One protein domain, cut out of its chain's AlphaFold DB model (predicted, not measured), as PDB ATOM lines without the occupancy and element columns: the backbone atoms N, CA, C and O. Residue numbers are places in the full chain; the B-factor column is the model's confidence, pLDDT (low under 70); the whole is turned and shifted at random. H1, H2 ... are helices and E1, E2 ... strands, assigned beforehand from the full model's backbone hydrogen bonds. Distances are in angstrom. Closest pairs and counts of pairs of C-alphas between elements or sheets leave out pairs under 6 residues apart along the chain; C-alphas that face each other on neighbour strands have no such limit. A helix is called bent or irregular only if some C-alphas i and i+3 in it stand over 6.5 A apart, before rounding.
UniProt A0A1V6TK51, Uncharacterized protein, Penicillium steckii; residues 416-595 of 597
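What this domain is: This is residues 416 to 595 of the 597 residues of an uncharacterized protein of Penicillium steckii (UniProt A0A1V6TK51). Three helical hairpins are stacked side on side: the long pair H3 and H4 in the middle, H1 and H2 packed on one side of it, H5 and H6 on the other. Beyond one end of this stack runs the strand hairpin E1 and E2, whose tip, residues 536 to 541, sticks out free. The printed part has 180 residues, mostly helix, in the order H1 H2 H3 H4 E1 E2 H5 H6, with a two-stranded antiparallel sheet. It is only just loose, close to compact, with a radius of gyration of the C-alphas of 19.3 A, and only just elongated, spanning 74 by 37 by 29 A.

How they stand to each other: Start at the sheet, a hairpin of E1, residues 530 to 537, and E2, residues 540 to 547, antiparallel at 151 degrees; N 533 and O 544 are 2.9 A apart and N 546 and O 531 2.8 A, both within hydrogen-bond range. From there go to H4, residues 502 to 527, whose Asp 526 has its C-alpha 7.0 A from that of Thr 547. The hub is H3, residues 461 to 492, which touches H4 in a hairpin at a shallow tilt of 5 degrees, opposite ways, closest at the C-alphas of Ser 479 and Ile 510, 6.1 A. H1, residues 419 to 434, touches H3 at its residues 463 to 474 alone, with the C-alphas of Ile 433 and Ile 471 closest at 6.0 A. H2, residues 438 to 457, forms a hairpin with H1 and touches H4 at residues 516 to 527 alone, closest at the C-alphas of Val 441 and Met 520, 5.6 A. H5, residues 552 to 567, and H6, residues 571 to 593, form a hairpin at a steep tilt of 43 degrees, closest at the C-alphas of Arg 565 and Ser 573, 5.7 A. H6 touches H3 at the C-alphas of Ser 476 and Ile 575, 5.9 A, at a tilt of 38 degrees, only just steep. The six helices are an up-and-down bundle, each running against the one before it. In H3 and H4 every O i to N i+4 pair is within hydrogen-bond range; the counts are 11 of 12 in H1, 14 of 16 in H2, 10 of 12 in H5 and 15 of 19 in H6.

Where its parts are: Find C-alpha 530 at (45.963, -2.502, -61.949), where E1 begins its 21.1 A; E2 measures 22.2 A. From C-alpha 461 at (44.132, -12.031, -57.160), H3 runs 47.0 A, and H4 runs 37.4 A. H1 spans 23.3 A, H2 28.9 A and H5 21.8 A; H6 spans 34.3 A and ends at C-alpha 593, (33.550, 6.398, -55.196). H2 is irregular, with C-alphas 450 and 453 7.4 A apart and a kink of 55 degrees near residue 451; H6 is irregular, with C-alphas 575 and 578 7.5 A apart and a kink of 53 degrees near residue 578; H5 is only just irregular, with C-alphas 560 and 563 6.6 A apart.

The domain as a whole: Look for the two farthest C-alphas at Gly 493 and Ala 539, 74.8 A apart. The printed part has no cut and no long link; H3 to H4, with 9 residues between them, is short, and the other links are tight. The mean pLDDT of the printed part is 70.8, and 69 residues are under 70, among them 416 to 435, 531 to 546 and 587 to 595.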
ATOM      1  N   MET A 416      53.772 -27.291 -66.335       34.78
ATOM      2  CA  MET A 416      52.349 -26.993 -66.367       34.78
ATOM      3  C   MET A 416      52.207 -25.507 -66.723       34.78
ATOM      4  O   MET A 416      52.666 -24.655 -65.951       34.78
ATOM      5  N   PRO A 417      51.647 -25.168 -67.899       33.91
ATOM      6  CA  PRO A 417      51.407 -23.782 -68.293       33.91
ATOM      7  C   PRO A 417      50.554 -23.072 -67.225       33.91
ATOM      8  O   PRO A 417      49.561 -23.628 -66.773       33.91
ATOM      9  N   GLY A 418      50.957 -21.873 -66.789       38.31
ATOM     10  CA  GLY A 418      50.275 -21.098 -65.735       38.31
ATOM     11  C   GLY A 418      51.004 -21.128 -64.388       38.31
ATOM     12  O   GLY A 418      51.578 -20.127 -63.970       38.31
ATOM     13  N   HIS A 419      51.131 -22.294 -63.754       36.38
ATOM     14  CA  HIS A 419      51.583 -22.404 -62.354       36.38
ATOM     15  C   HIS A 419      53.052 -22.023 -62.063       36.38
ATOM     16  O   HIS A 419      53.405 -21.731 -60.911       36.38
ATOM     17  N   MET A 420      53.921 -21.999 -63.082       39.25
ATOM     18  CA  MET A 420      55.363 -21.731 -62.934       39.25
ATOM     19  C   MET A 420      55.701 -20.300 -62.491       39.25
ATOM     20  O   MET A 420      56.653 -20.108 -61.731       39.25
ATOM     21  N   ALA A 421      54.979 -19.289 -62.979       44.53
ATOM     22  CA  ALA A 421      55.226 -17.891 -62.607       44.53
ATOM     23  C   ALA A 421      54.568 -17.547 -61.257       44.53
ATOM     24  O   ALA A 421      55.109 -16.781 -60.463       44.53
ATOM     25  N   GLU A 422      53.433 -18.184 -60.976       47.00
ATOM     26  CA  GLU A 422      52.544 -17.906 -59.846       47.00
ATOM     27  C   GLU A 422      53.168 -18.266 -58.495       47.00
ATOM     28  O   GLU A 422      53.159 -17.465 -57.558       47.00
ATOM     29  N   SER A 423      53.767 -19.459 -58.400       43.66
ATOM     30  CA  SER A 423      54.379 -19.949 -57.157       43.66
ATOM     31  C   SER A 423      55.646 -19.166 -56.792       43.66
ATOM     32  O   SER A 423      55.890 -18.885 -55.619       43.66
ATOM     33  N   LYS A 424      56.419 -18.734 -57.801       48.16
ATOM     34  CA  LYS A 424      57.613 -17.882 -57.637       48.16
ATOM     35  C   LYS A 424      57.271 -16.517 -57.055       48.16
ATOM     36  O   LYS A 424      57.948 -16.039 -56.151       48.16
ATOM     37  N   LEU A 425      56.222 -15.890 -57.589       50.41
ATOM     38  CA  LEU A 425      55.791 -14.558 -57.178       50.41
ATOM     39  C   LEU A 425      55.323 -14.560 -55.717       50.41
ATOM     40  O   LEU A 425      55.756 -13.714 -54.939       50.41
ATOM     41  N   ARG A 426      54.538 -15.562 -55.304       55.09
ATOM     42  CA  ARG A 426      54.097 -15.690 -53.906       55.09
ATOM     43  C   ARG A 426      55.265 -15.859 -52.926       55.09
ATOM     44  O   ARG A 426      55.261 -15.243 -51.866       55.09
ATOM     45  N   LEU A 427      56.265 -16.667 -53.278       52.59
ATOM     46  CA  LEU A 427      57.415 -16.959 -52.415       52.59
ATOM     47  C   LEU A 427      58.226 -15.705 -52.044       52.59
ATOM     48  O   LEU A 427      58.610 -15.546 -50.887       52.59
ATOM     49  N   ILE A 428      58.431 -14.786 -52.993       53.75
ATOM     50  CA  ILE A 428      59.150 -13.525 -52.741       53.75
ATOM     51  C   ILE A 428      58.333 -12.599 -51.828       53.75
ATOM     52  O   ILE A 428      58.875 -12.038 -50.875       53.75
ATOM     53  N   GLY A 429      57.022 -12.480 -52.072       59.94
ATOM     54  CA  GLY A 429      56.125 -11.717 -51.201       59.94
ATOM     55  C   GLY A 429      56.094 -12.268 -49.772       59.94
ATOM     56  O   GLY A 429      56.164 -11.507 -48.811       59.94
ATOM     57  N   TYR A 430      56.077 -13.594 -49.619       58.38
ATOM     58  CA  TYR A 430      56.078 -14.255 -48.315       58.38
ATOM     59  C   TYR A 430      57.394 -14.069 -47.546       58.38
ATOM     60  O   TYR A 430      57.366 -13.841 -46.337       58.38
ATOM     61  N   ALA A 431      58.541 -14.088 -48.235       54.91
ATOM     62  CA  ALA A 431      59.832 -13.771 -47.625       54.91
ATOM     63  C   ALA A 431      59.856 -12.342 -47.056       54.91
ATOM     64  O   ALA A 431      60.346 -12.126 -45.950       54.91
ATOM     65  N   ALA A 432      59.257 -11.371 -47.755       60.88
ATOM     66  CA  ALA A 432      59.145 -10.002 -47.252       60.88
ATOM     67  C   ALA A 432      58.291  -9.895 -45.988       60.88
ATOM     68  O   ALA A 432      58.649  -9.156 -45.074       60.88
ATOM     69  N   ILE A 433      57.223 -10.688 -45.894       62.66
ATOM     70  CA  ILE A 433      56.345 -10.736 -44.720       62.66
ATOM     71  C   ILE A 433      57.077 -11.264 -43.480       62.66
ATOM     72  O   ILE A 433      56.826 -10.758 -42.387       62.66
ATOM     73  N   GLN A 434      58.006 -12.219 -43.628       60.56
ATOM     74  CA  GLN A 434      58.820 -12.693 -42.493       60.56
ATOM     75  C   GLN A 434      59.721 -11.596 -41.910       60.56
ATOM     76  O   GLN A 434      60.101 -11.654 -40.743       60.56
ATOM     77  N   HIS A 435      60.057 -10.580 -42.705       59.97
ATOM     78  CA  HIS A 435      60.807  -9.408 -42.266       59.97
ATOM     79  C   HIS A 435      59.850  -8.254 -41.940       59.97
ATOM     80  O   HIS A 435      59.948  -7.194 -42.543       59.97
ATOM     81  N   MET A 436      58.914  -8.438 -40.998       70.06
ATOM     82  CA  MET A 436      57.890  -7.440 -40.613       70.06
ATOM     83  C   MET A 436      58.464  -6.198 -39.885       70.06
ATOM     84  O   MET A 436      58.116  -5.878 -38.748       70.06
ATOM     85  N   ASN A 437      59.365  -5.498 -40.570       70.19
ATOM     86  CA  ASN A 437      60.077  -4.276 -40.225       70.19
ATOM     87  C   ASN A 437      60.183  -3.372 -41.471       70.19
ATOM     88  O   ASN A 437      59.717  -3.748 -42.549       70.19
ATOM     89  N   ASP A 438      60.812  -2.202 -41.348       67.31
ATOM     90  CA  ASP A 438      61.000  -1.265 -42.470       67.31
ATOM     91  C   ASP A 438      61.598  -1.926 -43.726       67.31
ATOM     92  O   ASP A 438      61.173  -1.651 -44.846       67.31
ATOM     93  N   GLN A 439      62.534  -2.863 -43.552       55.12
ATOM     94  CA  GLN A 439      63.217  -3.521 -44.667       55.12
ATOM     95  C   GLN A 439      62.296  -4.477 -45.421       55.12
ATOM     96  O   GLN A 439      62.303  -4.482 -46.650       55.12
ATOM     97  N   GLY A 440      61.497  -5.287 -44.721       60.78
ATOM     98  CA  GLY A 440      60.532  -6.143 -45.409       60.78
ATOM     99  C   GLY A 440      59.393  -5.343 -46.027       60.78
ATOM    100  O   GLY A 440      58.914  -5.717 -47.093       60.78
ATOM    101  N   VAL A 441      58.995  -4.211 -45.430       73.88
ATOM    102  CA  VAL A 441      58.042  -3.278 -46.055       73.88
ATOM    103  C   VAL A 441      58.598  -2.768 -47.388       73.88
ATOM    104  O   VAL A 441      57.901  -2.816 -48.404       73.88
ATOM    105  N   ASP A 442      59.852  -2.316 -47.409       67.69
ATOM    106  CA  ASP A 442      60.511  -1.833 -48.624       67.69
ATOM    107  C   ASP A 442      60.697  -2.950 -49.656       67.69
ATOM    108  O   ASP A 442      60.374  -2.763 -50.831       67.69
ATOM    109  N   MET A 443      61.121  -4.138 -49.218       60.81
ATOM    110  CA  MET A 443      61.286  -5.305 -50.086       60.81
ATOM    111  C   MET A 443      59.963  -5.709 -50.742       60.81
ATOM    112  O   MET A 443      59.920  -5.930 -51.954       60.81
ATOM    113  N   LEU A 444      58.871  -5.746 -49.969       70.94
ATOM    114  CA  LEU A 444      57.539  -6.032 -50.491       70.94
ATOM    115  C   LEU A 444      57.109  -4.967 -51.503       70.94
ATOM    116  O   LEU A 444      56.609  -5.312 -52.571       70.94
ATOM    117  N   ARG A 445      57.343  -3.681 -51.206       77.44
ATOM    118  CA  ARG A 445      57.012  -2.566 -52.106       77.44
ATOM    119  C   ARG A 445      57.737  -2.689 -53.442       77.44
ATOM    120  O   ARG A 445      57.094  -2.669 -54.488       77.44
ATOM    121  N   THR A 446      59.058  -2.845 -53.412       64.06
ATOM    122  CA  THR A 446      59.878  -2.968 -54.622       64.06
ATOM    123  C   THR A 446      59.503  -4.204 -55.432       64.06
ATOM    124  O   THR A 446      59.460  -4.143 -56.661       64.06
ATOM    125  N   TRP A 447      59.209  -5.324 -54.766       69.56
ATOM    126  CA  TRP A 447      58.748  -6.531 -55.443       69.56
ATOM    127  C   TRP A 447      57.389  -6.322 -56.118       69.56
ATOM    128  O   TRP A 447      57.276  -6.602 -57.313       69.56
ATOM    129  N   VAL A 448      56.390  -5.787 -55.404       71.69
ATOM    130  CA  VAL A 448      55.053  -5.536 -55.965       71.69
ATOM    131  C   VAL A 448      55.133  -4.604 -57.171       71.69
ATOM    132  O   VAL A 448      54.570  -4.929 -58.213       71.69
ATOM    133  N   ASP A 449      55.884  -3.505 -57.083       71.69
ATOM    134  CA  ASP A 449      56.023  -2.545 -58.186       71.69
ATOM    135  C   ASP A 449      56.596  -3.193 -59.455       71.69
ATOM    136  O   ASP A 449      56.173  -2.889 -60.572       71.69
ATOM    137  N   ARG A 450      57.547  -4.121 -59.295       62.03
ATOM    138  CA  ARG A 450      58.152  -4.862 -60.411       62.03
ATOM    139  C   ARG A 450      57.233  -5.965 -60.939       62.03
ATOM    140  O   ARG A 450      57.216  -6.221 -62.141       62.03
ATOM    141  N   ALA A 451      56.485  -6.624 -60.058       60.16
ATOM    142  CA  ALA A 451      55.624  -7.757 -60.384       60.16
ATOM    143  C   ALA A 451      54.228  -7.351 -60.883       60.16
ATOM    144  O   ALA A 451      53.559  -8.169 -61.511       60.16
ATOM    145  N   GLN A 452      53.796  -6.105 -60.654       70.75
ATOM    146  CA  GLN A 452      52.429  -5.625 -60.889       70.75
ATOM    147  C   GLN A 452      51.881  -5.989 -62.275       70.75
ATOM    148  O   GLN A 452      50.755  -6.470 -62.389       70.75
ATOM    149  N   ARG A 453      52.674  -5.803 -63.341       65.12
ATOM    150  CA  ARG A 453      52.241  -6.126 -64.713       65.12
ATOM    151  C   ARG A 453      51.936  -7.613 -64.887       65.12
ATOM    152  O   ARG A 453      50.926  -7.948 -65.491       65.12
ATOM    153  N   LEU A 454      52.785  -8.481 -64.339       62.12
ATOM    154  CA  LEU A 454      52.612  -9.933 -64.417       62.12
ATOM    155  C   LEU A 454      51.436 -10.395 -63.552       62.12
ATOM    156  O   LEU A 454      50.618 -11.177 -64.020       62.12
ATOM    157  N   LEU A 455      51.319  -9.866 -62.329       64.31
ATOM    158  CA  LEU A 455      50.203 -10.150 -61.419       64.31
ATOM    159  C   LEU A 455      48.851  -9.772 -62.041       64.31
ATOM    160  O   LEU A 455      47.880 -10.505 -61.895       64.31
ATOM    161  N   THR A 456      48.826  -8.656 -62.771       67.62
ATOM    162  CA  THR A 456      47.646  -8.151 -63.484       67.62
ATOM    163  C   THR A 456      47.314  -8.994 -64.720       67.62
ATOM    164  O   THR A 456      46.154  -9.305 -64.951       67.62
ATOM    165  N   GLN A 457      48.308  -9.363 -65.536       65.19
ATOM    166  CA  GLN A 457      48.081 -10.120 -66.777       65.19
ATOM    167  C   GLN A 457      47.680 -11.579 -66.536       65.19
ATOM    168  O   GLN A 457      46.999 -12.161 -67.374       65.19
ATOM    169  N   ALA A 458      48.120 -12.163 -65.422       61.19
ATOM    170  CA  ALA A 458      47.868 -13.560 -65.085       61.19
ATOM    171  C   ALA A 458      46.655 -13.771 -64.157       61.19
ATOM    172  O   ALA A 458      46.426 -14.904 -63.752       61.19
ATOM    173  N   SER A 459      45.903 -12.715 -63.807       64.56
ATOM    174  CA  SER A 459      44.740 -12.780 -62.900       64.56
ATOM    175  C   SER A 459      45.037 -13.554 -61.604       64.56
ATOM    176  O   SER A 459      44.445 -14.594 -61.307       64.56
ATOM    177  N   LEU A 460      46.036 -13.079 -60.848       66.88
ATOM    178  CA  LEU A 460      46.548 -13.752 -59.644       66.88
ATOM    179  C   LEU A 460      46.039 -13.142 -58.331       66.88
ATOM    180  O   LEU A 460      46.746 -13.154 -57.318       66.88
ATOM    181  N   GLU A 461      44.805 -12.637 -58.318       72.19
ATOM    182  CA  GLU A 461      44.132 -12.031 -57.160       72.19
ATOM    183  C   GLU A 461      44.192 -12.946 -55.927       72.19
ATOM    184  O   GLU A 461      44.505 -12.497 -54.822       72.19
ATOM    185  N   SER A 462      43.964 -14.250 -56.120       64.38
ATOM    186  CA  SER A 462      43.980 -15.263 -55.056       64.38
ATOM    187  C   SER A 462      45.328 -15.359 -54.332       64.38
ATOM    188  O   SER A 462      45.363 -15.568 -53.123       64.38
ATOM    189  N   ARG A 463      46.451 -15.124 -55.023       63.84
ATOM    190  CA  ARG A 463      47.798 -15.166 -54.423       63.84
ATOM    191  C   ARG A 463      48.112 -13.930 -53.606       63.84
ATOM    192  O   ARG A 463      48.812 -14.018 -52.600       63.84
ATOM    193  N   ILE A 464      47.582 -12.783 -54.013       73.44
ATOM    194  CA  ILE A 464      47.674 -11.569 -53.208       73.44
ATOM    195  C   ILE A 464      46.790 -11.700 -51.966       73.44
ATOM    196  O   ILE A 464      47.221 -11.329 -50.877       73.44
ATOM    197  N   ILE A 465      45.607 -12.307 -52.095       74.06
ATOM    198  CA  ILE A 465      44.745 -12.668 -50.961       74.06
ATOM    199  C   ILE A 465      45.462 -13.622 -49.992       74.06
ATOM    200  O   ILE A 465      45.424 -13.394 -48.782       74.06
ATOM    201  N   ASP A 466      46.164 -14.640 -50.499       66.50
ATOM    202  CA  ASP A 466      46.996 -15.526 -49.674       66.50
ATOM    203  C   ASP A 466      48.048 -14.718 -48.885       66.50
ATOM    204  O   ASP A 466      48.146 -14.863 -47.669       66.50
ATOM    205  N   LEU A 467      48.770 -13.798 -49.539       71.25
ATOM    206  CA  LEU A 467      49.776 -12.953 -48.882       71.25
ATOM    207  C   LEU A 467      49.177 -11.995 -47.833       71.25
ATOM    208  O   LEU A 467      49.805 -11.724 -46.810       71.25
ATOM    209  N   LEU A 468      47.954 -11.498 -48.045       80.06
ATOM    210  CA  LEU A 468      47.239 -10.708 -47.036       80.06
ATOM    211  C   LEU A 468      46.926 -11.547 -45.789       80.06
ATOM    212  O   LEU A 468      47.072 -11.050 -44.671       80.06
ATOM    213  N   ASN A 469      46.530 -12.813 -45.963       73.94
ATOM    214  CA  ASN A 469      46.350 -13.741 -44.843       73.94
ATOM    215  C   ASN A 469      47.680 -14.038 -44.142       73.94
ATOM    216  O   ASN A 469      47.733 -13.993 -42.913       73.94
ATOM    217  N   ASP A 470      48.755 -14.244 -44.905       69.62
ATOM    218  CA  ASP A 470      50.091 -14.497 -44.364       69.62
ATOM    219  C   ASP A 470      50.564 -13.335 -43.461       69.62
ATOM    220  O   ASP A 470      51.106 -13.580 -42.380       69.62
ATOM    221  N   ILE A 471      50.288 -12.070 -43.827       77.81
ATOM    222  CA  ILE A 471      50.563 -10.898 -42.969       77.81
ATOM    223  C   ILE A 471      49.760 -10.956 -41.668       77.81
ATOM    224  O   ILE A 471      50.322 -10.764 -40.588       77.81
ATOM    225  N   LEU A 472      48.449 -11.199 -41.754       78.19
ATOM    226  CA  LEU A 472      47.568 -11.244 -40.583       78.19
ATOM    227  C   LEU A 472      48.000 -12.346 -39.604       78.19
ATOM    228  O   LEU A 472      48.021 -12.134 -38.386       78.19
ATOM    229  N   ASP A 473      48.359 -13.514 -40.124       74.19
ATOM    230  CA  ASP A 473      48.752 -14.670 -39.323       74.19
ATOM    231  C   ASP A 473      50.158 -14.500 -38.736       74.19
ATOM    232  O   ASP A 473      50.391 -14.833 -37.570       74.19
ATOM    233  N   HIS A 474      51.098 -13.925 -39.492       74.31
ATOM    234  CA  HIS A 474      52.430 -13.604 -38.981       74.31
ATOM    235  C   HIS A 474      52.377 -12.527 -37.886       74.31
ATOM    236  O   HIS A 474      52.944 -12.729 -36.812       74.31
ATOM    237  N   PHE A 475      51.597 -11.458 -38.087       83.25
ATOM    238  CA  PHE A 475      51.359 -10.427 -37.072       83.25
ATOM    239  C   PHE A 475      50.782 -11.014 -35.777       83.25
ATOM    240  O   PHE A 475      51.275 -10.726 -34.687       83.25
ATOM    241  N   SER A 476      49.763 -11.873 -35.884       75.25
ATOM    242  CA  SER A 476      49.124 -12.511 -34.724       75.25
ATOM    243  C   SER A 476      50.110 -13.352 -33.907       75.25
ATOM    244  O   SER A 476      50.140 -13.272 -32.673       75.25
ATOM    245  N   ARG A 477      50.972 -14.114 -34.595       73.38
ATOM    246  CA  ARG A 477      52.027 -14.923 -33.968       73.38
ATOM    247  C   ARG A 477      53.080 -14.058 -33.281       73.38
ATOM    248  O   ARG A 477      53.341 -14.268 -32.099       73.38
ATOM    249  N   MET A 478      53.644 -13.074 -33.982       71.38
ATOM    250  CA  MET A 478      54.664 -12.183 -33.417       71.38
ATOM    251  C   MET A 478      54.123 -11.367 -32.239       71.38
ATOM    252  O   MET A 478      54.772 -11.297 -31.200       71.38
ATOM    253  N   SER A 479      52.905 -10.827 -32.346       78.62
ATOM    254  CA  SER A 479      52.252 -10.121 -31.238       78.62
ATOM    255  C   SER A 479      52.061 -11.031 -30.021       78.62
ATOM    256  O   SER A 479      52.329 -10.613 -28.898       78.62
ATOM    257  N   SER A 480      51.674 -12.295 -30.224       76.56
ATOM    258  CA  SER A 480      51.553 -13.268 -29.128       76.56
ATOM    259  C   SER A 480      52.903 -13.572 -28.468       76.56
ATOM    260  O   SER A 480      52.976 -13.628 -27.243       76.56
ATOM    261  N   ALA A 481      53.971 -13.722 -29.257       70.94
ATOM    262  CA  ALA A 481      55.322 -13.954 -28.746       70.94
ATOM    263  C   ALA A 481      55.850 -12.754 -27.940       70.94
ATOM    264  O   ALA A 481      56.418 -12.936 -26.865       70.94
ATOM    265  N   ILE A 482      55.600 -11.528 -28.416       71.19
ATOM    266  CA  ILE A 482      55.925 -10.291 -27.693       71.19
ATOM    267  C   ILE A 482      55.209 -10.274 -26.336       71.19
ATOM    268  O   ILE A 482      55.865 -10.144 -25.303       71.19
ATOM    269  N   LYS A 483      53.889 -10.509 -26.318       79.44
ATOM    270  CA  LYS A 483      53.091 -10.574 -25.080       79.44
ATOM    271  C   LYS A 483      53.619 -11.612 -24.094       79.44
ATOM    272  O   LYS A 483      53.743 -11.332 -22.907       79.44
ATOM    273  N   GLN A 484      53.955 -12.808 -24.578       78.00
ATOM    274  CA  GLN A 484      54.520 -13.872 -23.743       78.00
ATOM    275  C   GLN A 484      55.876 -13.478 -23.150       78.00
ATOM    276  O   GLN A 484      56.113 -13.712 -21.966       78.00
ATOM    277  N   ARG A 485      56.747 -12.844 -23.944       78.56
ATOM    278  CA  ARG A 485      58.059 -12.377 -23.481       78.56
ATOM    279  C   ARG A 485      57.927 -11.321 -22.383       78.56
ATOM    280  O   ARG A 485      58.575 -11.450 -21.349       78.56
ATOM    281  N   TYR A 486      57.071 -10.315 -22.569       76.19
ATOM    282  CA  TYR A 486      56.860  -9.269 -21.563       76.19
ATOM    283  C   TYR A 486      56.137  -9.792 -20.309       76.19
ATOM    284  O   TYR A 486      56.510  -9.424 -19.195       76.19
ATOM    285  N   ALA A 487      55.200 -10.736 -20.446       78.12
ATOM    286  CA  ALA A 487      54.599 -11.426 -19.302       78.12
ATOM    287  C   ALA A 487      55.639 -12.207 -18.477       78.12
ATOM    288  O   ALA A 487      55.618 -12.154 -17.247       78.12
ATOM    289  N   ALA A 488      56.585 -12.884 -19.138       76.06
ATOM    290  CA  ALA A 488      57.679 -13.580 -18.466       76.06
ATOM    291  C   ALA A 488      58.629 -12.615 -17.734       76.06
ATOM    292  O   ALA A 488      59.081 -12.931 -16.637       76.06
ATOM    293  N   MET A 489      58.894 -11.428 -18.297       72.12
ATOM    294  CA  MET A 489      59.684 -10.381 -17.632       72.12
ATOM    295  C   MET A 489      59.002  -9.846 -16.368       72.12
ATOM    296  O   MET A 489      59.668  -9.660 -15.352       72.12
ATOM    297  N   MET A 490      57.680  -9.640 -16.405       80.69
ATOM    298  CA  MET A 490      56.918  -9.244 -15.215       80.69
ATOM    299  C   MET A 490      56.965 -10.322 -14.127       80.69
ATOM    300  O   MET A 490      57.126  -9.998 -12.955       80.69
ATOM    301  N   ALA A 491      56.863 -11.599 -14.509       77.06
ATOM    302  CA  ALA A 491      56.910 -12.718 -13.569       77.06
ATOM    303  C   ALA A 491      58.297 -12.918 -12.928       77.06
ATOM    304  O   ALA A 491      58.382 -13.337 -11.777       77.06
ATOM    305  N   SER A 492      59.379 -12.623 -13.656       73.88
ATOM    306  CA  SER A 492      60.759 -12.792 -13.178       73.88
ATOM    307  C   SER A 492      61.331 -11.573 -12.450       73.88
ATOM    308  O   SER A 492      62.448 -11.646 -11.941       73.88
ATOM    309  N   GLY A 493      60.600 -10.453 -12.400       71.75
ATOM    310  CA  GLY A 493      61.098  -9.201 -11.827       71.75
ATOM    311  C   GLY A 493      62.250  -8.580 -12.627       71.75
ATOM    312  O   GLY A 493      63.055  -7.838 -12.065       71.75
ATOM    313  N   ALA A 494      62.362  -8.899 -13.922       72.19
ATOM    314  CA  ALA A 494      63.404  -8.352 -14.781       72.19
ATOM    315  C   ALA A 494      63.273  -6.819 -14.899       72.19
ATOM    316  O   ALA A 494      62.153  -6.305 -14.990       72.19
ATOM    317  N   PRO A 495      64.396  -6.075 -14.924       68.56
ATOM    318  CA  PRO A 495      64.345  -4.624 -15.027       68.56
ATOM    319  C   PRO A 495      63.700  -4.200 -16.358       68.56
ATOM    320  O   PRO A 495      64.003  -4.793 -17.401       68.56
ATOM    321  N   PRO A 496      62.811  -3.189 -16.354       67.62
ATOM    322  CA  PRO A 496      62.231  -2.668 -17.583       67.62
ATOM    323  C   PRO A 496      63.299  -1.993 -18.458       67.62
ATOM    324  O   PRO A 496      64.353  -1.587 -17.955       67.62
ATOM    325  N   PRO A 497      63.024  -1.801 -19.759       72.56
ATOM    326  CA  PRO A 497      63.852  -0.952 -20.603       72.56
ATOM    327  C   PRO A 497      63.984   0.464 -20.009       72.56
ATOM    328  O   PRO A 497      63.012   0.980 -19.441       72.56
ATOM    329  N   PRO A 498      65.155   1.117 -20.138       68.88
ATOM    330  CA  PRO A 498      65.406   2.417 -19.521       68.88
ATOM    331  C   PRO A 498      64.334   3.453 -19.881       68.88
ATOM    332  O   PRO A 498      64.038   3.665 -21.055       68.88
ATOM    333  N   GLY A 499      63.765   4.114 -18.870       71.88
ATOM    334  CA  GLY A 499      62.820   5.222 -19.060       71.88
ATOM    335  C   GLY A 499      61.380   4.833 -19.422       71.88
ATOM    336  O   GLY A 499      60.589   5.726 -19.708       71.88
ATOM    337  N   THR A 500      61.014   3.547 -19.393       80.69
ATOM    338  CA  THR A 500      59.643   3.078 -19.689       80.69
ATOM    339  C   THR A 500      59.197   1.996 -18.713       80.69
ATOM    340  O   THR A 500      60.027   1.307 -18.125       80.69
ATOM    341  N   THR A 501      57.889   1.818 -18.521       85.31
ATOM    342  CA  THR A 501      57.374   0.623 -17.832       85.31
ATOM    343  C   THR A 501      57.389  -0.589 -18.771       85.31
ATOM    344  O   THR A 501      57.349  -0.433 -19.991       85.31
ATOM    345  N   ILE A 502      57.404  -1.811 -18.222       80.88
ATOM    346  CA  ILE A 502      57.334  -3.055 -19.018       80.88
ATOM    347  C   ILE A 502      56.105  -3.039 -19.945       80.88
ATOM    348  O   ILE A 502      56.206  -3.388 -21.118       80.88
ATOM    349  N   GLN A 503      54.970  -2.552 -19.436       85.06
ATOM    350  CA  GLN A 503      53.734  -2.421 -20.202       85.06
ATOM    351  C   GLN A 503      53.848  -1.383 -21.332       85.06
ATOM    352  O   GLN A 503      53.410  -1.645 -22.448       85.06
ATOM    353  N   GLN A 504      54.483  -0.232 -21.086       85.38
ATOM    354  CA  GLN A 504      54.721   0.772 -22.131       85.38
ATOM    355  C   GLN A 504      55.657   0.245 -23.227       85.38
ATOM    356  O   GLN A 504      55.415   0.488 -24.408       85.38
ATOM    357  N   ALA A 505      56.703  -0.498 -22.860       79.38
ATOM    358  CA  ALA A 505      57.617  -1.110 -23.821       79.38
ATOM    359  C   ALA A 505      56.915  -2.162 -24.700       79.38
ATOM    360  O   ALA A 505      57.093  -2.166 -25.921       79.38
ATOM    361  N   GLU A 506      56.061  -3.000 -24.101       85.81
ATOM    362  CA  GLU A 506      55.214  -3.951 -24.827       85.81
ATOM    363  C   GLU A 506      54.297  -3.237 -25.832       85.81
ATOM    364  O   GLU A 506      54.243  -3.612 -27.007       85.81
ATOM    365  N   GLU A 507      53.593  -2.192 -25.389       88.62
ATOM    366  CA  GLU A 507      52.666  -1.426 -26.223       88.62
ATOM    367  C   GLU A 507      53.372  -0.769 -27.416       88.62
ATOM    368  O   GLU A 507      52.870  -0.843 -28.541       88.62
ATOM    369  N   VAL A 508      54.557  -0.184 -27.204       86.25
ATOM    370  CA  VAL A 508      55.364   0.432 -28.270       86.25
ATOM    371  C   VAL A 508      55.810  -0.605 -29.300       86.25
ATOM    372  O   VAL A 508      55.711  -0.364 -30.504       86.25
ATOM    373  N   GLU A 509      56.271  -1.774 -28.863       83.06
ATOM    374  CA  GLU A 509      56.748  -2.809 -29.781       83.06
ATOM    375  C   GLU A 509      55.607  -3.424 -30.603       83.06
ATOM    376  O   GLU A 509      55.739  -3.602 -31.819       83.06
ATOM    377  N   ILE A 510      54.451  -3.672 -29.977       88.06
ATOM    378  CA  ILE A 510      53.246  -4.128 -30.680       88.06
ATOM    379  C   ILE A 510      52.757  -3.059 -31.664       88.06
ATOM    380  O   ILE A 510      52.380  -3.401 -32.787       88.06
ATOM    381  N   ALA A 511      52.780  -1.776 -31.288       89.31
ATOM    382  CA  ALA A 511      52.383  -0.680 -32.169       89.31
ATOM    383  C   ALA A 511      53.305  -0.563 -33.393       89.31
ATOM    384  O   ALA A 511      52.821  -0.418 -34.518       89.31
ATOM    385  N   THR A 512      54.620  -0.688 -33.199       87.00
ATOM    386  CA  THR A 512      55.612  -0.710 -34.283       87.00
ATOM    387  C   THR A 512      55.367  -1.881 -35.234       87.00
ATOM    388  O   THR A 512      55.232  -1.680 -36.442       87.00
ATOM    389  N   LEU A 513      55.201  -3.095 -34.702       84.50
ATOM    390  CA  LEU A 513      54.874  -4.279 -35.499       84.50
ATOM    391  C   LEU A 513      53.558  -4.098 -36.279       84.50
ATOM    392  O   LEU A 513      53.483  -4.418 -37.467       84.50
ATOM    393  N   GLN A 514      52.526  -3.549 -35.634       93.12
ATOM    394  CA  GLN A 514      51.236  -3.269 -36.264       93.12
ATOM    395  C   GLN A 514      51.371  -2.253 -37.405       93.12
ATOM    396  O   GLN A 514      50.710  -2.404 -38.433       93.12
ATOM    397  N   ASN A 515      52.221  -1.234 -37.253       91.81
ATOM    398  CA  ASN A 515      52.492  -0.254 -38.303       91.81
ATOM    399  C   ASN A 515      53.188  -0.895 -39.511       91.81
ATOM    400  O   ASN A 515      52.774  -0.636 -40.642       91.81
ATOM    401  N   HIS A 516      54.168  -1.777 -39.303       87.81
ATOM    402  CA  HIS A 516      54.798  -2.515 -40.403       87.81
ATOM    403  C   HIS A 516      53.798  -3.429 -41.120       87.81
ATOM    404  O   HIS A 516      53.664  -3.357 -42.341       87.81
ATOM    405  N   ALA A 517      53.030  -4.222 -40.364       88.81
ATOM    406  CA  ALA A 517      51.991  -5.091 -40.913       88.81
ATOM    407  C   ALA A 517      50.961  -4.293 -41.725       88.81
ATOM    408  O   ALA A 517      50.593  -4.677 -42.835       88.81
ATOM    409  N   ARG A 518      50.533  -3.137 -41.207       93.56
ATOM    410  CA  ARG A 518      49.632  -2.216 -41.905       93.56
ATOM    411  C   ARG A 518      50.231  -1.732 -43.223       93.56
ATOM    412  O   ARG A 518      49.533  -1.764 -44.233       93.56
ATOM    413  N   SER A 519      51.486  -1.289 -43.224       92.50
ATOM    414  CA  SER A 519      52.166  -0.828 -44.439       92.50
ATOM    415  C   SER A 519      52.264  -1.936 -45.485       92.50
ATOM    416  O   SER A 519      52.032  -1.683 -46.665       92.50
ATOM    417  N   MET A 520      52.544  -3.171 -45.061       88.94
ATOM    418  CA  MET A 520      52.572  -4.332 -45.953       88.94
ATOM    419  C   MET A 520      51.193  -4.635 -46.562       88.94
ATOM    420  O   MET A 520      51.099  -4.863 -47.768       88.94
ATOM    421  N   LEU A 521      50.117  -4.583 -45.764       91.81
ATOM    422  CA  LEU A 521      48.744  -4.749 -46.262       91.81
ATOM    423  C   LEU A 521      48.379  -3.653 -47.269       91.81
ATOM    424  O   LEU A 521      47.829  -3.951 -48.325       91.81
ATOM    425  N   ASP A 522      48.707  -2.396 -46.958       90.12
ATOM    426  CA  ASP A 522      48.442  -1.259 -47.842       90.12
ATOM    427  C   ASP A 522      49.190  -1.420 -49.184       90.12
ATOM    428  O   ASP A 522      48.604  -1.181 -50.235       90.12
ATOM    429  N   ILE A 523      50.440  -1.905 -49.178       87.44
ATOM    430  CA  ILE A 523      51.193  -2.216 -50.407       87.44
ATOM    431  C   ILE A 523      50.464  -3.272 -51.248       87.44
ATOM    432  O   ILE A 523      50.262  -3.067 -52.446       87.44
ATOM    433  N   LEU A 524      50.050  -4.389 -50.646       86.88
ATOM    434  CA  LEU A 524      49.369  -5.462 -51.373       86.88
ATOM    435  C   LEU A 524      47.998  -5.031 -51.906       86.88
ATOM    436  O   LEU A 524      47.635  -5.417 -53.011       86.88
ATOM    437  N   ILE A 525      47.245  -4.218 -51.167       86.38
ATOM    438  CA  ILE A 525      45.921  -3.746 -51.592       86.38
ATOM    439  C   ILE A 525      46.036  -2.684 -52.692       86.38
ATOM    440  O   ILE A 525      45.352  -2.780 -53.708       86.38
ATOM    441  N   ASP A 526      46.903  -1.686 -52.507       83.31
ATOM    442  CA  ASP A 526      46.929  -0.501 -53.369       83.31
ATOM    443  C   ASP A 526      47.791  -0.692 -54.629       83.31
ATOM    444  O   ASP A 526      47.612   0.031 -55.611       83.31
ATOM    445  N   ARG A 527      48.768  -1.611 -54.605       78.00
ATOM    446  CA  ARG A 527      49.796  -1.704 -55.659       78.00
ATOM    447  C   ARG A 527      49.821  -3.021 -56.424       78.00
ATOM    448  O   ARG A 527      50.422  -3.058 -57.493       78.00
ATOM    449  N   SER A 528      49.185  -4.088 -55.941       70.31
ATOM    450  CA  SER A 528      49.359  -5.425 -56.534       70.31
ATOM    451  C   SER A 528      48.778  -5.591 -57.938       70.31
ATOM    452  O   SER A 528      49.418  -6.216 -58.783       70.31
ATOM    453  N   ILE A 529      47.593  -5.037 -58.196       72.44
ATOM    454  CA  ILE A 529      46.838  -5.246 -59.437       72.44
ATOM    455  C   ILE A 529      46.323  -3.911 -59.952       72.44
ATOM    456  O   ILE A 529      45.806  -3.101 -59.181       72.44
ATOM    457  N   ARG A 530      46.476  -3.689 -61.263       72.06
ATOM    458  CA  ARG A 530      45.963  -2.502 -61.949       72.06
ATOM    459  C   ARG A 530      45.496  -2.851 -63.364       72.06
ATOM    460  O   ARG A 530      46.278  -2.797 -64.311       72.06
ATOM    461  N   LEU A 531      44.217  -3.182 -63.511       63.59
ATOM    462  CA  LEU A 531      43.591  -3.527 -64.790       63.59
ATOM    463  C   LEU A 531      43.015  -2.270 -65.448       63.59
ATOM    464  O   LEU A 531      42.202  -1.576 -64.851       63.59
ATOM    465  N   ARG A 532      43.407  -1.964 -66.687       65.06
ATOM    466  CA  ARG A 532      42.777  -0.884 -67.463       65.06
ATOM    467  C   ARG A 532      41.529  -1.438 -68.150       65.06
ATOM    468  O   ARG A 532      41.662  -2.224 -69.085       65.06
ATOM    469  N   ARG A 533      40.335  -1.022 -67.725       62.94
ATOM    470  CA  ARG A 533      39.074  -1.372 -68.396       62.94
ATOM    471  C   ARG A 533      38.567  -0.223 -69.252       62.94
ATOM    472  O   ARG A 533      38.729   0.943 -68.908       62.94
ATOM    473  N   ARG A 534      37.963  -0.589 -70.381       58.97
ATOM    474  CA  ARG A 534      37.245   0.314 -71.281       58.97
ATOM    475  C   ARG A 534      35.767   0.209 -70.944       58.97
ATOM    476  O   ARG A 534      35.202  -0.878 -71.052       58.97
ATOM    477  N   LEU A 535      35.166   1.311 -70.521       51.19
ATOM    478  CA  LEU A 535      33.728   1.396 -70.321       51.19
ATOM    479  C   LEU A 535      33.142   2.095 -71.554       51.19
ATOM    480  O   LEU A 535      33.533   3.213 -71.878       51.19
ATOM    481  N   MET A 536      32.264   1.408 -72.290       47.91
ATOM    482  CA  MET A 536      31.511   2.027 -73.382       47.91
ATOM    483  C   MET A 536      30.193   2.560 -72.825       47.91
ATOM    484  O   MET A 536      29.222   1.817 -72.708       47.91
ATOM    485  N   LEU A 537      30.159   3.851 -72.497       49.97
ATOM    486  CA  LEU A 537      28.914   4.576 -72.252       49.97
ATOM    487  C   LEU A 537      28.578   5.373 -73.512       49.97
ATOM    488  O   LEU A 537      29.140   6.440 -73.753       49.97
ATOM    489  N   THR A 538      27.731   4.761 -74.346       51.22
ATOM    490  CA  THR A 538      26.890   5.283 -75.452       51.22
ATOM    491  C   THR A 538      27.407   6.345 -76.442       51.22
ATOM    492  O   THR A 538      26.662   6.667 -77.359       51.22
ATOM    493  N   ALA A 539      28.645   6.834 -76.354       57.22
ATOM    494  CA  ALA A 539      29.356   7.619 -77.382       57.22
ATOM    495  C   ALA A 539      30.801   7.997 -76.980       57.22
ATOM    496  O   ALA A 539      31.529   8.536 -77.812       57.22
ATOM    497  N   SER A 540      31.239   7.747 -75.739       55.50
ATOM    498  CA  SER A 540      32.593   8.084 -75.275       55.50
ATOM    499  C   SER A 540      33.322   6.862 -74.717       55.50
ATOM    500  O   SER A 540      32.728   6.002 -74.062       55.50
ATOM    501  N   GLU A 541      34.614   6.760 -75.033       54.53
ATOM    502  CA  GLU A 541      35.501   5.747 -74.469       54.53
ATOM    503  C   GLU A 541      36.170   6.300 -73.219       54.53
ATOM    504  O   GLU A 541      37.127   7.071 -73.308       54.53
ATOM    505  N   GLU A 542      35.708   5.865 -72.053       57.03
ATOM    506  CA  GLU A 542      36.408   6.138 -70.805       57.03
ATOM    507  C   GLU A 542      37.224   4.916 -70.380       57.03
ATOM    508  O   GLU A 542      36.766   3.767 -70.410       57.03
ATOM    509  N   PHE A 543      38.476   5.171 -69.993       58.50
ATOM    510  CA  PHE A 543      39.355   4.160 -69.425       58.50
ATOM    511  C   PHE A 543      39.491   4.391 -67.927       58.50
ATOM    512  O   PHE A 543      39.975   5.441 -67.508       58.50
ATOM    513  N   PHE A 544      39.152   3.384 -67.131       63.09
ATOM    514  CA  PHE A 544      39.376   3.396 -65.688       63.09
ATOM    515  C   PHE A 544      40.314   2.260 -65.282       63.09
ATOM    516  O   PHE A 544      40.530   1.301 -66.030       63.09
ATOM    517  N   TYR A 545      40.924   2.406 -64.107       65.19
ATOM    518  CA  TYR A 545      41.798   1.394 -63.532       65.19
ATOM    519  C   TYR A 545      41.059   0.660 -62.416       65.19
ATOM    520  O   TYR A 545      40.745   1.272 -61.401       65.19
ATOM    521  N   GLU A 546      40.816  -0.632 -62.598       67.00
ATOM    522  CA  GLU A 546      40.413  -1.529 -61.517       67.00
ATOM    523  C   GLU A 546      41.651  -1.931 -60.717       67.00
ATOM    524  O   GLU A 546      42.715  -2.221 -61.274       67.00
ATOM    525  N   THR A 547      41.507  -1.943 -59.400       74.31
ATOM    526  CA  THR A 547      42.514  -2.424 -58.449       74.31
ATOM    527  C   THR A 547      42.067  -3.747 -57.832       74.31
ATOM    528  O   THR A 547      40.955  -4.208 -58.084       74.31
ATOM    529  N   LEU A 548      42.907  -4.372 -56.996       77.88
ATOM    530  CA  LEU A 548      42.553  -5.628 -56.318       77.88
ATOM    531  C   LEU A 548      41.188  -5.543 -55.614       77.88
ATOM    532  O   LEU A 548      40.427  -6.501 -55.650       77.88
ATOM    533  N   VAL A 549      40.851  -4.400 -55.006       80.06
ATOM    534  CA  VAL A 549      39.586  -4.247 -54.263       80.06
ATOM    535  C   VAL A 549      38.340  -4.261 -55.147       80.06
ATOM    536  O   VAL A 549      37.232  -4.477 -54.650       80.06
ATOM    537  N   ASP A 550      38.513  -4.031 -56.446       74.50
ATOM    538  CA  ASP A 550      37.425  -4.006 -57.412       74.50
ATOM    539  C   ASP A 550      37.092  -5.412 -57.932       74.50
ATOM    540  O   ASP A 550      35.972  -5.621 -58.420       74.50
ATOM    541  N   SER A 551      37.995  -6.388 -57.749       75.38
ATOM    542  CA  SER A 551      37.809  -7.765 -58.211       75.38
ATOM    543  C   SER A 551      36.711  -8.510 -57.447       75.38
ATOM    544  O   SER A 551      36.401  -8.227 -56.281       75.38
ATOM    545  N   ILE A 552      36.081  -9.478 -58.121       76.62
ATOM    546  CA  ILE A 552      35.013 -10.297 -57.533       76.62
ATOM    547  C   ILE A 552      35.604 -11.193 -56.442       76.62
ATOM    548  O   ILE A 552      35.037 -11.294 -55.355       76.62
ATOM    549  N   GLU A 553      36.772 -11.772 -56.700       73.62
ATOM    550  CA  GLU A 553      37.534 -12.629 -55.795       73.62
ATOM    551  C   GLU A 553      37.811 -11.912 -54.474       73.62
ATOM    552  O   GLU A 553      37.618 -12.479 -53.396       73.62
ATOM    553  N   PHE A 554      38.208 -10.639 -54.540       81.25
ATOM    554  CA  PHE A 554      38.497  -9.859 -53.349       81.25
ATOM    555  C   PHE A 554      37.234  -9.461 -52.585       81.25
ATOM    556  O   PHE A 554      37.212  -9.521 -51.356       81.25
ATOM    557  N   LYS A 555      36.145  -9.119 -53.283       81.06
ATOM    558  CA  LYS A 555      34.836  -8.856 -52.656       81.06
ATOM    559  C   LYS A 555      34.289 -10.094 -51.940       81.06
ATOM    560  O   LYS A 555      33.781  -9.977 -50.825       81.06
ATOM    561  N   VAL A 556      34.435 -11.272 -52.548       74.69
ATOM    562  CA  VAL A 556      34.096 -12.567 -51.937       74.69
ATOM    563  C   VAL A 556      34.976 -12.820 -50.713       74.69
ATOM    564  O   VAL A 556      34.453 -13.101 -49.639       74.69
ATOM    565  N   TYR A 557      36.292 -12.626 -50.822       79.69
ATOM    566  CA  TYR A 557      37.223 -12.755 -49.698       79.69
ATOM    567  C   TYR A 557      36.880 -11.823 -48.521       79.69
ATOM    568  O   TYR A 557      36.895 -12.251 -47.363       79.69
ATOM    569  N   LEU A 558      36.520 -10.565 -48.792       83.88
ATOM    570  CA  LEU A 558      36.093  -9.623 -47.758       83.88
ATOM    571  C   LEU A 558      34.858 -10.128 -47.009       83.88
ATOM    572  O   LEU A 558      34.876 -10.196 -45.778       83.88
ATOM    573  N   ARG A 559      33.814 -10.503 -47.755       78.25
ATOM    574  CA  ARG A 559      32.528 -10.951 -47.212       78.25
ATOM    575  C   ARG A 559      32.646 -12.272 -46.454       78.25
ATOM    576  O   ARG A 559      32.079 -12.403 -45.374       78.25
ATOM    577  N   ASP A 560      33.381 -13.233 -47.008       72.44
ATOM    578  CA  ASP A 560      33.351 -14.623 -46.540       72.44
ATOM    579  C   ASP A 560      34.476 -14.938 -45.545       72.44
ATOM    580  O   ASP A 560      34.339 -15.862 -44.744       72.44
ATOM    581  N   ILE A 561      35.571 -14.164 -45.536       78.06
ATOM    582  CA  ILE A 561      36.729 -14.412 -44.662       78.06
ATOM    583  C   ILE A 561      37.015 -13.232 -43.726       78.06
ATOM    584  O   ILE A 561      37.080 -13.425 -42.510       78.06
ATOM    585  N   ILE A 562      37.178 -12.010 -44.247       84.44
ATOM    586  CA  ILE A 562      37.606 -10.861 -43.425       84.44
ATOM    587  C   ILE A 562      36.512 -10.401 -42.460       84.44
ATOM    588  O   ILE A 562      36.782 -10.232 -41.270       84.44
ATOM    589  N   GLU A 563      35.279 -10.209 -42.932       81.19
ATOM    590  CA  GLU A 563      34.171  -9.761 -42.085       81.19
ATOM    591  C   GLU A 563      33.832 -10.763 -40.965       81.19
ATOM    592  O   GLU A 563      33.708 -10.330 -39.813       81.19
ATOM    593  N   PRO A 564      33.747 -12.087 -41.214       78.44
ATOM    594  CA  PRO A 564      33.552 -13.062 -40.146       78.44
ATOM    595  C   PRO A 564      34.708 -13.075 -39.143       78.44
ATOM    596  O   PRO A 564      34.465 -13.096 -37.934       78.44
ATOM    597  N   ARG A 565      35.966 -12.984 -39.606       79.19
ATOM    598  CA  ARG A 565      37.134 -12.862 -38.716       79.19
ATOM    599  C   ARG A 565      37.058 -11.594 -37.869       79.19
ATOM    600  O   ARG A 565      37.338 -11.656 -36.678       79.19
ATOM    601  N   GLN A 566      36.622 -10.464 -38.422       88.31
ATOM    602  CA  GLN A 566      36.512  -9.203 -37.682       88.31
ATOM    603  C   GLN A 566      35.461  -9.257 -36.561       88.31
ATOM    604  O   GLN A 566      35.668  -8.674 -35.490       88.31
ATOM    605  N   ARG A 567      34.356  -9.977 -36.792       82.69
ATOM    606  CA  ARG A 567      33.275 -10.185 -35.812       82.69
ATOM    607  C   ARG A 567      33.601 -11.289 -34.797       82.69
ATOM    608  O   ARG A 567      32.994 -11.334 -33.725       82.69
ATOM    609  N   SER A 568      34.554 -12.167 -35.114       81.25
ATOM    610  CA  SER A 568      34.954 -13.291 -34.270       81.25
ATOM    611  C   SER A 568      35.539 -12.841 -32.928       81.25
ATOM    612  O   SER A 568      36.307 -11.883 -32.826       81.25
ATOM    613  N   ARG A 569      35.199 -13.585 -31.870       83.81
ATOM    614  CA  ARG A 569      35.777 -13.420 -30.527       83.81
ATOM    615  C   ARG A 569      37.021 -14.284 -30.300       83.81
ATOM    616  O   ARG A 569      37.580 -14.228 -29.206       83.81
ATOM    617  N   ALA A 570      37.452 -15.059 -31.299       76.25
ATOM    618  CA  ALA A 570      38.639 -15.898 -31.193       76.25
ATOM    619  C   ALA A 570      39.882 -15.053 -30.835       76.25
ATOM    620  O   ALA A 570      40.025 -13.940 -31.353       76.25
ATOM    621  N   PRO A 571      40.799 -15.552 -29.982       73.19
ATOM    622  CA  PRO A 571      41.964 -14.786 -29.531       73.19
ATOM    623  C   PRO A 571      42.813 -14.227 -30.680       73.19
ATOM    624  O   PRO A 571      43.161 -13.050 -30.674       73.19
ATOM    625  N   GLN A 572      43.066 -15.038 -31.711       70.81
ATOM    626  CA  GLN A 572      43.825 -14.632 -32.898       70.81
ATOM    627  C   GLN A 572      43.118 -13.510 -33.672       70.81
ATOM    628  O   GLN A 572      43.737 -12.507 -34.022       70.81
ATOM    629  N   SER A 573      41.803 -13.623 -33.869       78.00
ATOM    630  CA  SER A 573      41.000 -12.602 -34.549       78.00
ATOM    631  C   SER A 573      40.933 -11.285 -33.771       78.00
ATOM    632  O   SER A 573      40.946 -10.209 -34.367       78.00
ATOM    633  N   ARG A 574      40.919 -11.348 -32.433       82.31
ATOM    634  CA  ARG A 574      40.995 -10.160 -31.569       82.31
ATOM    635  C   ARG A 574      42.320  -9.424 -31.728       82.31
ATOM    636  O   ARG A 574      42.301  -8.200 -31.822       82.31
ATOM    637  N   ILE A 575      43.436 -10.155 -31.791       82.94
ATOM    638  CA  ILE A 575      44.762  -9.575 -32.047       82.94
ATOM    639  C   ILE A 575      44.775  -8.904 -33.423       82.94
ATOM    640  O   ILE A 575      45.153  -7.746 -33.533       82.94
ATOM    641  N   GLN A 576      44.275  -9.585 -34.456       86.25
ATOM    642  CA  GLN A 576      44.249  -9.085 -35.837       86.25
ATOM    643  C   GLN A 576      43.269  -7.922 -36.073       86.25
ATOM    644  O   GLN A 576      43.335  -7.270 -37.116       86.25
ATOM    645  N   LYS A 577      42.357  -7.630 -35.137       88.69
ATOM    646  CA  LYS A 577      41.241  -6.687 -35.324       88.69
ATOM    647  C   LYS A 577      41.637  -5.301 -35.863       88.69
ATOM    648  O   LYS A 577      40.926  -4.820 -36.750       88.69
ATOM    649  N   PRO A 578      42.737  -4.656 -35.424       91.06
ATOM    650  CA  PRO A 578      43.173  -3.380 -35.997       91.06
ATOM    651  C   PRO A 578      43.479  -3.475 -37.499       91.06
ATOM    652  O   PRO A 578      43.093  -2.596 -38.270       91.06
ATOM    653  N   LEU A 579      44.109  -4.573 -37.926       92.44
ATOM    654  CA  LEU A 579      44.446  -4.829 -39.325       92.44
ATOM    655  C   LEU A 579      43.216  -5.251 -40.142       92.44
ATOM    656  O   LEU A 579      43.029  -4.770 -41.257       92.44
ATOM    657  N   LEU A 580      42.322  -6.067 -39.576       89.75
ATOM    658  CA  LEU A 580      41.055  -6.440 -40.220       89.75
ATOM    659  C   LEU A 580      40.180  -5.204 -40.488       89.75
ATOM    660  O   LEU A 580      39.659  -5.029 -41.589       89.75
ATOM    661  N   ASN A 581      40.080  -4.294 -39.513       89.88
ATOM    662  CA  ASN A 581      39.375  -3.022 -39.678       89.88
ATOM    663  C   ASN A 581      40.027  -2.136 -40.752       89.88
ATOM    664  O   ASN A 581      39.318  -1.430 -41.469       89.88
ATOM    665  N   ARG A 582      41.360  -2.170 -40.888       88.25
ATOM    666  CA  ARG A 582      42.073  -1.448 -41.952       88.25
ATOM    667  C   ARG A 582      41.688  -1.972 -43.333       88.25
ATOM    668  O   ARG A 582      41.376  -1.154 -44.197       88.25
ATOM    669  N   ILE A 583      41.668  -3.295 -43.511       86.94
ATOM    670  CA  ILE A 583      41.255  -3.938 -44.765       86.94
ATOM    671  C   ILE A 583      39.819  -3.514 -45.109       86.94
ATOM    672  O   ILE A 583      39.598  -2.925 -46.162       86.94
ATOM    673  N   ILE A 584      38.860  -3.684 -44.190       86.12
ATOM    674  CA  ILE A 584      37.454  -3.291 -44.409       86.12
ATOM    675  C   ILE A 584      37.327  -1.789 -44.718       86.12
ATOM    676  O   ILE A 584      36.648  -1.398 -45.668       86.12
ATOM    677  N   GLY A 585      38.001  -0.930 -43.947       82.81
ATOM    678  CA  GLY A 585      37.918   0.525 -44.091       82.81
ATOM    679  C   GLY A 585      38.471   1.046 -45.421       82.81
ATOM    680  O   GLY A 585      37.901   1.967 -46.007       82.81
ATOM    681  N   LYS A 586      39.545   0.436 -45.933       75.69
ATOM    682  CA  LYS A 586      40.069   0.713 -47.279       75.69
ATOM    683  C   LYS A 586      39.041   0.362 -48.362       75.69
ATOM    684  O   LYS A 586      38.822   1.159 -49.268       75.69
ATOM    685  N   CYS A 587      38.334  -0.755 -48.211       67.44
ATOM    686  CA  CYS A 587      37.357  -1.243 -49.192       67.44
ATOM    687  C   CYS A 587      36.032  -0.463 -49.169       67.44
ATOM    688  O   CYS A 587      35.420  -0.219 -50.211       67.44
ATOM    689  N   GLY A 588      35.611   0.002 -47.989       56.44
ATOM    690  CA  GLY A 588      34.438   0.867 -47.830       56.44
ATOM    691  C   GLY A 588      34.607   2.271 -48.430       56.44
ATOM    692  O   GLY A 588      33.614   2.917 -48.765       56.44
ATOM    693  N   ARG A 589      35.850   2.754 -48.596       49.81
ATOM    694  CA  ARG A 589      36.142   4.027 -49.283       49.81
ATOM    695  C   ARG A 589      36.090   3.899 -50.808       49.81
ATOM    696  O   ARG A 589      35.538   4.789 -51.441       49.81
ATOM    697  N   VAL A 590      36.589   2.799 -51.376       43.19
ATOM    698  CA  VAL A 590      36.643   2.601 -52.842       43.19
ATOM    699  C   VAL A 590      35.267   2.253 -53.436       43.19
ATOM    700  O   VAL A 590      34.921   2.701 -54.525       43.19
ATOM    701  N   THR A 591      34.400   1.579 -52.674       37.47
ATOM    702  CA  THR A 591      33.011   1.285 -53.091       37.47
ATOM    703  C   THR A 591      32.063   2.491 -53.035       37.47
ATOM    704  O   THR A 591      31.032   2.486 -53.706       37.47
ATOM    705  N   ARG A 592      32.394   3.552 -52.281       38.31
ATOM    706  CA  ARG A 592      31.613   4.806 -52.273       38.31
ATOM    707  C   ARG A 592      31.944   5.720 -53.452       38.31
ATOM    708  O   ARG A 592      31.041   6.389 -53.936       38.31
ATOM    709  N   SER A 593      33.178   5.695 -53.957       37.88
ATOM    710  CA  SER A 593      33.550   6.398 -55.196       37.88
ATOM    711  C   SER A 593      32.960   5.768 -56.465       37.88
ATOM    712  O   SER A 593      32.909   6.438 -57.484       37.88
ATOM    713  N   GLY A 594      32.476   4.521 -56.409       35.12
ATOM    714  CA  GLY A 594      31.797   3.846 -57.527       35.12
ATOM    715  C   GLY A 594      30.262   3.885 -57.490       35.12
ATOM    716  O   GLY A 594      29.628   3.281 -58.343       35.12
ATOM    717  N   ARG A 595      29.645   4.546 -56.495       33.53
ATOM    718  CA  ARG A 595      28.178   4.734 -56.404       33.53
ATOM    719  C   ARG A 595      27.704   6.126 -56.833       33.53
ATOM    720  O   ARG A 595      26.513   6.404 -56.752       33.53
TER     721      ARG A 595